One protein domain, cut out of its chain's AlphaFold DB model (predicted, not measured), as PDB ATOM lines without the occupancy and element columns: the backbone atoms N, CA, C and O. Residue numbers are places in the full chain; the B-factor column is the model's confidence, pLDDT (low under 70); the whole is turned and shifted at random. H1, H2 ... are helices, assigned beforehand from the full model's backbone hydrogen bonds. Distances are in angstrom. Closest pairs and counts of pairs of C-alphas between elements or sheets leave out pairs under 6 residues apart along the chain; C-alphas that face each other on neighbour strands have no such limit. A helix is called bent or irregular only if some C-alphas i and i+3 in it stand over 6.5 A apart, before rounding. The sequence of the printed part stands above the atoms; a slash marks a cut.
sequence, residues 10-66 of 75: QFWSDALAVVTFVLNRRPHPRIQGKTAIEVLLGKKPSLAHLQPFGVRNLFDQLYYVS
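AT A GLANCE: This is residues 10 to 66 of the 75 residues of the protein "BQ5605_C038g11663 protein" of Microbotryum silenes-dioicae (UniProt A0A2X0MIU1). Three helices that do not bundle are strung on an open arc of chain: the long H1 makes an arm whose residues 10 to 17 stick out, the short H2 lies crosswise beyond its far end, and a long link swings away from H2 to H3 on the other side of the arc. Residues 51 to 62, of which 58 to 62 belong to H3, also stick out. The printed part has 57 residues, with named helices in the order H1, H2, H3 and no named strand; the class is all helix, though under half of the residues, 28, are in named elements. It is only just loose, close to compact, with a radius of gyration of the C-alphas of 12.7 A and spans of 36 by 31 by 20 A.

HOW THE PARTS SIT: H1, residues 10 to 23, touches no helix. It is close to but not clearly touching H2, residues 36 to 41; their closest C-alphas, those of Leu 23 and Ala 36, are 7.8 A apart. Their lines are about perpendicular, at 77 degrees. H3, residues 58 to 65, is apart from H1 and from H2. Every O i to N i+4 pair is within hydrogen-bond range in H2, against 9 of 10 in H1 and 3 of 4 in H3.

IN THESE COORDINATES: H1 begins at C-alpha 10 (-0.680, -64.782, -34.828) and is 21.5 A long. It is irregular: C-alphas 10 and 13 are 7.1 A apart. H2 begins at C-alpha 36 (-24.442, -78.895, -35.219) and is 8.6 A long. H3 is 10.0 A long and ends at C-alpha 65 (-17.372, -93.635, -45.234).

THE WHOLE: The C-alphas farthest apart, those of Gln 10 and Gln 32, are 36.7 A apart. Both links are long, with 12 and 16 residues. The printed part has no cut. Residues 53 to 66 have pLDDT under 70.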
ATOM      1  N   GLN A  10       0.238 -65.762 -34.234       93.19
ATOM      2  CA  GLN A  10      -0.680 -64.782 -34.828       93.19
ATOM      3  C   GLN A  10      -1.807 -65.403 -35.672       93.19
ATOM      4  O   GLN A  10      -2.857 -64.795 -35.812       93.19
ATOM      5  N   PHE A  11      -1.612 -66.610 -36.214       88.88
ATOM      6  CA  PHE A  11      -2.609 -67.290 -37.050       88.88
ATOM      7  C   PHE A  11      -3.477 -68.283 -36.268       88.88
ATOM      8  O   PHE A  11      -4.353 -68.933 -36.838       88.88
ATOM      9  N   TRP A  12      -3.232 -68.463 -34.967       90.88
ATOM     10  CA  TRP A  12      -3.924 -69.488 -34.185       90.88
ATOM     11  C   TRP A  12      -5.404 -69.175 -33.996       90.88
ATOM     12  O   TRP A  12      -6.225 -70.093 -34.035       90.88
ATOM     13  N   SER A  13      -5.753 -67.896 -33.831       92.62
ATOM     14  CA  SER A  13      -7.146 -67.446 -33.764       92.62
ATOM     15  C   SER A  13      -7.904 -67.797 -35.040       92.62
ATOM     16  O   SER A  13      -8.993 -68.365 -34.972       92.62
ATOM     17  N   ASP A  14      -7.299 -67.534 -36.198       91.88
ATOM     18  CA  ASP A  14      -7.910 -67.799 -37.499       91.88
ATOM     19  C   ASP A  14      -8.048 -69.301 -37.736       91.88
ATOM     20  O   ASP A  14      -9.107 -69.784 -38.138       91.88
ATOM     21  N   ALA A  15      -7.009 -70.071 -37.407       89.69
ATOM     22  CA  ALA A  15      -7.044 -71.519 -37.526       89.69
ATOM     23  C   ALA A  15      -8.134 -72.136 -36.630       89.69
ATOM     24  O   ALA A  15      -8.890 -73.003 -37.078       89.69
ATOM     25  N   LEU A  16      -8.282 -71.657 -35.390       90.38
ATOM     26  CA  LEU A  16      -9.344 -72.100 -34.484       90.38
ATOM     27  C   LEU A  16     -10.740 -71.711 -34.995       90.38
ATOM     28  O   LEU A  16     -11.676 -72.515 -34.912       90.38
ATOM     29  N   ALA A  17     -10.884 -70.508 -35.554       91.31
ATOM     30  CA  ALA A  17     -12.133 -70.043 -36.148       91.31
ATOM     31  C   ALA A  17     -12.541 -70.920 -37.342       91.31
ATOM     32  O   ALA A  17     -13.690 -71.360 -37.415       91.31
ATOM     33  N   VAL A  18     -11.597 -71.253 -38.228       89.88
ATOM     34  CA  VAL A  18     -11.830 -72.149 -39.373       89.88
ATOM     35  C   VAL A  18     -12.203 -73.556 -38.906       89.88
ATOM     36  O   VAL A  18     -13.179 -74.123 -39.400       89.88
ATOM     37  N   VAL A  19     -11.499 -74.114 -37.916       89.62
ATOM     38  CA  VAL A  19     -11.832 -75.434 -37.348       89.62
ATOM     39  C   VAL A  19     -13.254 -75.441 -36.792       89.62
ATOM     40  O   VAL A  19     -14.039 -76.334 -37.111       89.62
ATOM     41  N   THR A  20     -13.620 -74.420 -36.020       90.88
ATOM     42  CA  THR A  20     -14.971 -74.289 -35.456       90.88
ATOM     43  C   THR A  20     -16.022 -74.150 -36.559       90.88
ATOM     44  O   THR A  20     -17.072 -74.795 -36.521       90.88
ATOM     45  N   PHE A  21     -15.730 -73.351 -37.586       90.50
ATOM     46  CA  PHE A  21     -16.600 -73.148 -38.739       90.50
ATOM     47  C   PHE A  21     -16.887 -74.454 -39.495       90.50
ATOM     48  O   PHE A  21     -18.044 -74.702 -39.855       90.50
ATOM     49  N   VAL A  22     -15.856 -75.283 -39.706       89.69
ATOM     50  CA  VAL A  22     -15.947 -76.593 -40.369       89.69
ATOM     51  C   VAL A  22     -16.691 -77.596 -39.493       89.69
ATOM     52  O   VAL A  22     -17.629 -78.237 -39.966       89.69
ATOM     53  N   LEU A  23     -16.330 -77.713 -38.211       88.69
ATOM     54  CA  LEU A  23     -16.953 -78.671 -37.291       88.69
ATOM     55  C   LEU A  23     -18.459 -78.436 -37.150       88.69
ATOM     56  O   LEU A  23     -19.230 -79.393 -37.161       88.69
ATOM     57  N   ASN A  24     -18.895 -77.176 -37.125       91.50
ATOM     58  CA  ASN A  24     -20.316 -76.839 -37.052       91.50
ATOM     59  C   ASN A  24     -21.111 -77.201 -38.320       91.50
ATOM     60  O   ASN A  24     -22.340 -77.258 -38.264       91.50
ATOM     61  N   ARG A  25     -20.430 -77.449 -39.448       91.81
ATOM     62  CA  ARG A  25     -21.011 -77.794 -40.762       91.81
ATOM     63  C   ARG A  25     -20.770 -79.243 -41.175       91.81
ATOM     64  O   ARG A  25     -21.238 -79.664 -42.230       91.81
ATOM     65  N   ARG A  26     -20.058 -80.008 -40.351       88.69
ATOM     66  CA  ARG A  26     -19.812 -81.431 -40.562       88.69
ATOM     67  C   ARG A  26     -21.012 -82.240 -40.046       88.69
ATOM     68  O   ARG A  26     -21.390 -82.068 -38.886       88.69
ATOM     69  N   PRO A  27     -21.580 -83.153 -40.849       88.56
ATOM     70  CA  PRO A  27     -22.512 -84.158 -40.355       88.56
ATOM     71  C   PRO A  27     -21.897 -85.009 -39.259       88.56
ATOM     72  O   PRO A  27     -20.730 -85.400 -39.344       88.56
ATOM     73  N   HIS A  28     -22.690 -85.335 -38.244       84.25
ATOM     74  CA  HIS A  28     -22.213 -86.170 -37.154       84.25
ATOM     75  C   HIS A  28     -23.176 -87.340 -36.870       84.25
ATOM     76  O   HIS A  28     -24.373 -87.112 -36.672       84.25
ATOM     77  N   PRO A  29     -22.690 -88.600 -36.785       86.06
ATOM     78  CA  PRO A  29     -23.549 -89.779 -36.608       86.06
ATOM     79  C   PRO A  29     -24.449 -89.714 -35.368       86.06
ATOM     80  O   PRO A  29     -25.621 -90.068 -35.425       86.06
ATOM     81  N   ARG A  30     -23.927 -89.177 -34.254       89.38
ATOM     82  CA  ARG A  30     -24.685 -89.003 -32.995       89.38
ATOM     83  C   ARG A  30     -25.911 -88.087 -33.106       89.38
ATOM     84  O   ARG A  30     -26.784 -88.166 -32.256       89.38
ATOM     85  N   ILE A  31     -25.979 -87.237 -34.130       88.44
ATOM     86  CA  ILE A  31     -27.130 -86.362 -34.410       88.44
ATOM     87  C   ILE A  31     -27.783 -86.738 -35.743       88.44
ATOM     88  O   ILE A  31     -28.237 -85.877 -36.490       88.44
ATOM     89  N   GLN A  32     -27.828 -88.042 -36.042       90.31
ATOM     90  CA  GLN A  32     -28.518 -88.606 -37.208       90.31
ATOM     91  C   GLN A  32     -28.024 -88.014 -38.540       90.31
ATOM     92  O   GLN A  32     -28.809 -87.755 -39.448       90.31
ATOM     93  N   GLY A  33     -26.722 -87.735 -38.641       87.81
ATOM     94  CA  GLY A  33     -26.136 -87.145 -39.847       87.81
ATOM     95  C   GLY A  33     -26.490 -85.670 -40.066       87.81
ATOM     96  O   GLY A  33     -26.151 -85.118 -41.109       87.81
ATOM     97  N   LYS A  34     -27.129 -85.004 -39.098       86.31
ATOM     98  CA  LYS A  34     -27.269 -83.544 -39.104       86.31
ATOM     99  C   LYS A  34     -25.949 -82.880 -38.718       86.31
ATOM    100  O   LYS A  34     -25.046 -83.502 -38.155       86.31
ATOM    101  N   THR A  35     -25.845 -81.600 -39.021       91.25
ATOM    102  CA  THR A  35     -24.767 -80.710 -38.582       91.25
ATOM    103  C   THR A  35     -25.146 -80.030 -37.265       91.25
ATOM    104  O   THR A  35     -26.328 -79.885 -36.945       91.25
ATOM    105  N   ALA A  36     -24.160 -79.580 -36.484       90.25
ATOM    106  CA  ALA A  36     -24.442 -78.895 -35.219       90.25
ATOM    107  C   ALA A  36     -25.283 -77.624 -35.431       90.25
ATOM    108  O   ALA A  36     -26.199 -77.342 -34.661       90.25
ATOM    109  N   ILE A  37     -25.016 -76.887 -36.514       92.75
ATOM    110  CA  ILE A  37     -25.752 -75.663 -36.837       92.75
ATOM    111  C   ILE A  37     -27.184 -75.937 -37.324       92.75
ATOM    112  O   ILE A  37     -28.077 -75.150 -37.027       92.75
ATOM    113  N   GLU A  38     -27.438 -77.072 -37.986       93.19
ATOM    114  CA  GLU A  38     -28.804 -77.527 -38.295       93.19
ATOM    115  C   GLU A  38     -29.598 -77.839 -37.037       93.19
ATOM    116  O   GLU A  38     -30.773 -77.497 -36.961       93.19
ATOM    117  N   VAL A  39     -28.972 -78.496 -36.061       93.75
ATOM    118  CA  VAL A  39     -29.630 -78.822 -34.791       93.75
ATOM    119  C   VAL A  39     -29.922 -77.551 -33.998       93.75
ATOM    120  O   VAL A  39     -31.004 -77.425 -33.437       93.75
ATOM    121  N   LEU A  40     -28.985 -76.601 -33.983       93.88
ATOM    122  CA  LEU A  40     -29.116 -75.364 -33.217       93.88
ATOM    123  C   LEU A  40     -30.099 -74.364 -33.846       93.88
ATOM    124  O   LEU A  40     -30.875 -73.742 -33.129       93.88
ATOM    125  N   LEU A  41     -30.046 -74.178 -35.168       93.88
ATOM    126  CA  LEU A  41     -30.794 -73.127 -35.873       93.88
ATOM    127  C   LEU A  41     -31.969 -73.660 -36.705       93.88
ATOM    128  O   LEU A  41     -32.689 -72.876 -37.316       93.88
ATOM    129  N   GLY A  42     -32.135 -74.981 -36.806       92.38
ATOM    130  CA  GLY A  42     -33.177 -75.611 -37.622       92.38
ATOM    131  C   GLY A  42     -32.971 -75.482 -39.138       92.38
ATOM    132  O   GLY A  42     -33.850 -75.867 -39.906       92.38
ATOM    133  N   LYS A  43     -31.829 -74.950 -39.598       91.00
ATOM    134  CA  LYS A  43     -31.550 -74.663 -41.015       91.00
ATOM    135  C   LYS A  43     -30.238 -75.296 -41.476       91.00
ATOM    136  O   LYS A  43     -29.226 -75.200 -40.785       91.00
ATOM    137  N   LYS A  44     -30.240 -75.863 -42.689       88.25
ATOM    138  CA  LYS A  44     -29.029 -76.396 -43.335       88.25
ATOM    139  C   LYS A  44     -27.969 -75.308 -43.553       88.25
ATOM    140  O   LYS A  44     -28.314 -74.240 -44.072       88.25
ATOM    141  N   PRO A  45     -26.690 -75.541 -43.199       87.94
ATOM    142  CA  PRO A  45     -25.635 -74.588 -43.490       87.94
ATOM    143  C   PRO A  45     -25.363 -74.485 -44.986       87.94
ATOM    144  O   PRO A  45     -25.388 -75.475 -45.711       87.94
ATOM    145  N   SER A  46     -24.987 -73.285 -45.422       87.38
ATOM    146  CA  SER A  46     -24.315 -73.122 -46.708       87.38
ATOM    147  C   SER A  46     -22.883 -73.659 -46.631       87.38
ATOM    148  O   SER A  46     -22.157 -73.364 -45.671       87.38
ATOM    149  N   LEU A  47     -22.487 -74.408 -47.664       85.88
ATOM    150  CA  LEU A  47     -21.127 -74.912 -47.878       85.88
ATOM    151  C   LEU A  47     -20.354 -74.094 -48.926       85.88
ATOM    152  O   LEU A  47     -19.237 -74.459 -49.262       85.88
ATOM    153  N   ALA A  48     -20.905 -72.979 -49.425       87.50
ATOM    154  CA  ALA A  48     -20.303 -72.197 -50.515       87.50
ATOM    155  C   ALA A  48     -18.862 -71.722 -50.228       87.50
ATOM    156  O   ALA A  48     -18.067 -71.563 -51.147       87.50
ATOM    157  N   HIS A  49     -18.522 -71.523 -48.951       82.62
ATOM    158  CA  HIS A  49     -17.191 -71.086 -48.515       82.62
ATOM    159  C   HIS A  49     -16.232 -72.241 -48.189       82.62
ATOM    160  O   HIS A  49     -15.083 -71.993 -47.836       82.62
ATOM    161  N   LEU A  50     -16.687 -73.497 -48.257       82.81
ATOM    162  CA  LEU A  50     -15.837 -74.665 -48.051       82.81
ATOM    163  C   LEU A  50     -15.385 -75.187 -49.404       82.81
ATOM    164  O   LEU A  50     -16.206 -75.532 -50.253       82.81
ATOM    165  N   GLN A  51     -14.071 -75.250 -49.588       80.12
ATOM    166  CA  GLN A  51     -13.479 -75.887 -50.749       80.12
ATOM    167  C   GLN A  51     -12.882 -77.233 -50.338       80.12
ATOM    168  O   GLN A  51     -12.142 -77.301 -49.352       80.12
ATOM    169  N   PRO A  52     -13.219 -78.308 -51.062       71.12
ATOM    170  CA  PRO A  52     -12.601 -79.599 -50.850       71.12
ATOM    171  C   PRO A  52     -11.088 -79.520 -51.088       71.12
ATOM    172  O   PRO A  52     -10.648 -79.044 -52.133       71.12
ATOM    173  N   PHE A  53     -10.286 -80.018 -50.145       67.25
ATOM    174  CA  PHE A  53      -8.881 -80.320 -50.420       67.25
ATOM    175  C   PHE A  53      -8.807 -81.672 -51.149       67.25
ATOM    176  O   PHE A  53      -9.261 -82.682 -50.614       67.25
ATOM    177  N   GLY A  54      -8.248 -81.692 -52.364       66.31
ATOM    178  CA  GLY A  54      -8.100 -82.906 -53.183       66.31
ATOM    179  C   GLY A  54      -9.192 -83.120 -54.247       66.31
ATOM    180  O   GLY A  54     -10.044 -82.265 -54.480       66.31
ATOM    181  N   VAL A  55      -9.123 -84.259 -54.954       51.34
ATOM    182  CA  VAL A  55      -9.958 -84.569 -56.132       51.34
ATOM    183  C   VAL A  55     -11.452 -84.579 -55.777       51.34
ATOM    184  O   VAL A  55     -11.893 -85.252 -54.847       51.34
ATOM    185  N   ARG A  56     -12.238 -83.855 -56.584       51.50
ATOM    186  CA  ARG A  56     -13.662 -83.515 -56.395       51.50
ATOM    187  C   ARG A  56     -14.599 -84.716 -56.145       51.50
ATOM    188  O   ARG A  56     -15.640 -84.541 -55.525       51.50
ATOM    189  N   ASN A  57     -14.210 -85.922 -56.560       44.31
ATOM    190  CA  ASN A  57     -15.044 -87.132 -56.505       44.31
ATOM    191  C   ASN A  57     -15.032 -87.873 -55.156       44.31
ATOM    192  O   ASN A  57     -15.839 -88.774 -54.956       44.31
ATOM    193  N   LEU A  58     -14.143 -87.515 -54.223       49.06
ATOM    194  CA  LEU A  58     -14.053 -88.197 -52.925       49.06
ATOM    195  C   LEU A  58     -15.059 -87.679 -51.889       49.06
ATOM    196  O   LEU A  58     -15.306 -88.367 -50.908       49.06
ATOM    197  N   PHE A  59     -15.667 -86.505 -52.066       46.38
ATOM    198  CA  PHE A  59     -16.501 -85.904 -51.017       46.38
ATOM    199  C   PHE A  59     -17.825 -86.644 -50.806       46.38
ATOM    200  O   PHE A  59     -18.184 -86.903 -49.659       46.38
ATOM    201  N   ASP A  60     -18.478 -87.096 -51.878       45.38
ATOM    202  CA  ASP A  60     -19.696 -87.909 -51.758       45.38
ATOM    203  C   ASP A  60     -19.415 -89.270 -51.100       45.38
ATOM    204  O   ASP A  60     -20.224 -89.762 -50.314       45.38
ATOM    205  N   GLN A  61     -18.230 -89.851 -51.332       36.75
ATOM    206  CA  GLN A  61     -17.808 -91.095 -50.681       36.75
ATOM    207  C   GLN A  61     -17.330 -90.879 -49.234       36.75
ATOM    208  O   GLN A  61     -17.622 -91.696 -48.368       36.75
ATOM    209  N   LEU A  62     -16.656 -89.771 -48.917       43.56
ATOM    210  CA  LEU A  62     -16.155 -89.478 -47.567       43.56
ATOM    211  C   LEU A  62     -17.278 -89.147 -46.576       43.56
ATOM    212  O   LEU A  62     -17.182 -89.539 -45.410       43.56
ATOM    213  N   TYR A  63     -18.347 -88.478 -47.026       46.91
ATOM    214  CA  TYR A  63     -19.563 -88.275 -46.222       46.91
ATOM    215  C   TYR A  63     -20.236 -89.607 -45.855       46.91
ATOM    216  O   TYR A  63     -20.858 -89.702 -44.797       46.91
ATOM    217  N   TYR A  64     -20.082 -90.632 -46.698       38.25
ATOM    218  CA  TYR A  64     -20.624 -91.972 -46.475       38.25
ATOM    219  C   TYR A  64     -19.688 -92.878 -45.656       38.25
ATOM    220  O   TYR A  64     -20.160 -93.763 -44.947       38.25
ATOM    221  N   VAL A  65     -18.367 -92.670 -45.738       39.69
ATOM    222  CA  VAL A  65     -17.372 -93.635 -45.234       39.69
ATOM    223  C   VAL A  65     -16.749 -93.256 -43.883       39.69
ATOM    224  O   VAL A  65     -16.456 -94.144 -43.085       39.69
ATOM    225  N   SER A  66     -16.550 -91.981 -43.544       41.88
ATOM    226  CA  SER A  66     -15.551 -91.669 -42.507       41.88
ATOM    227  C   SER A  66     -16.116 -91.354 -41.117       41.88
ATOM    228  O   SER A  66     -16.155 -90.206 -40.658       41.88
TER     229      SER A  66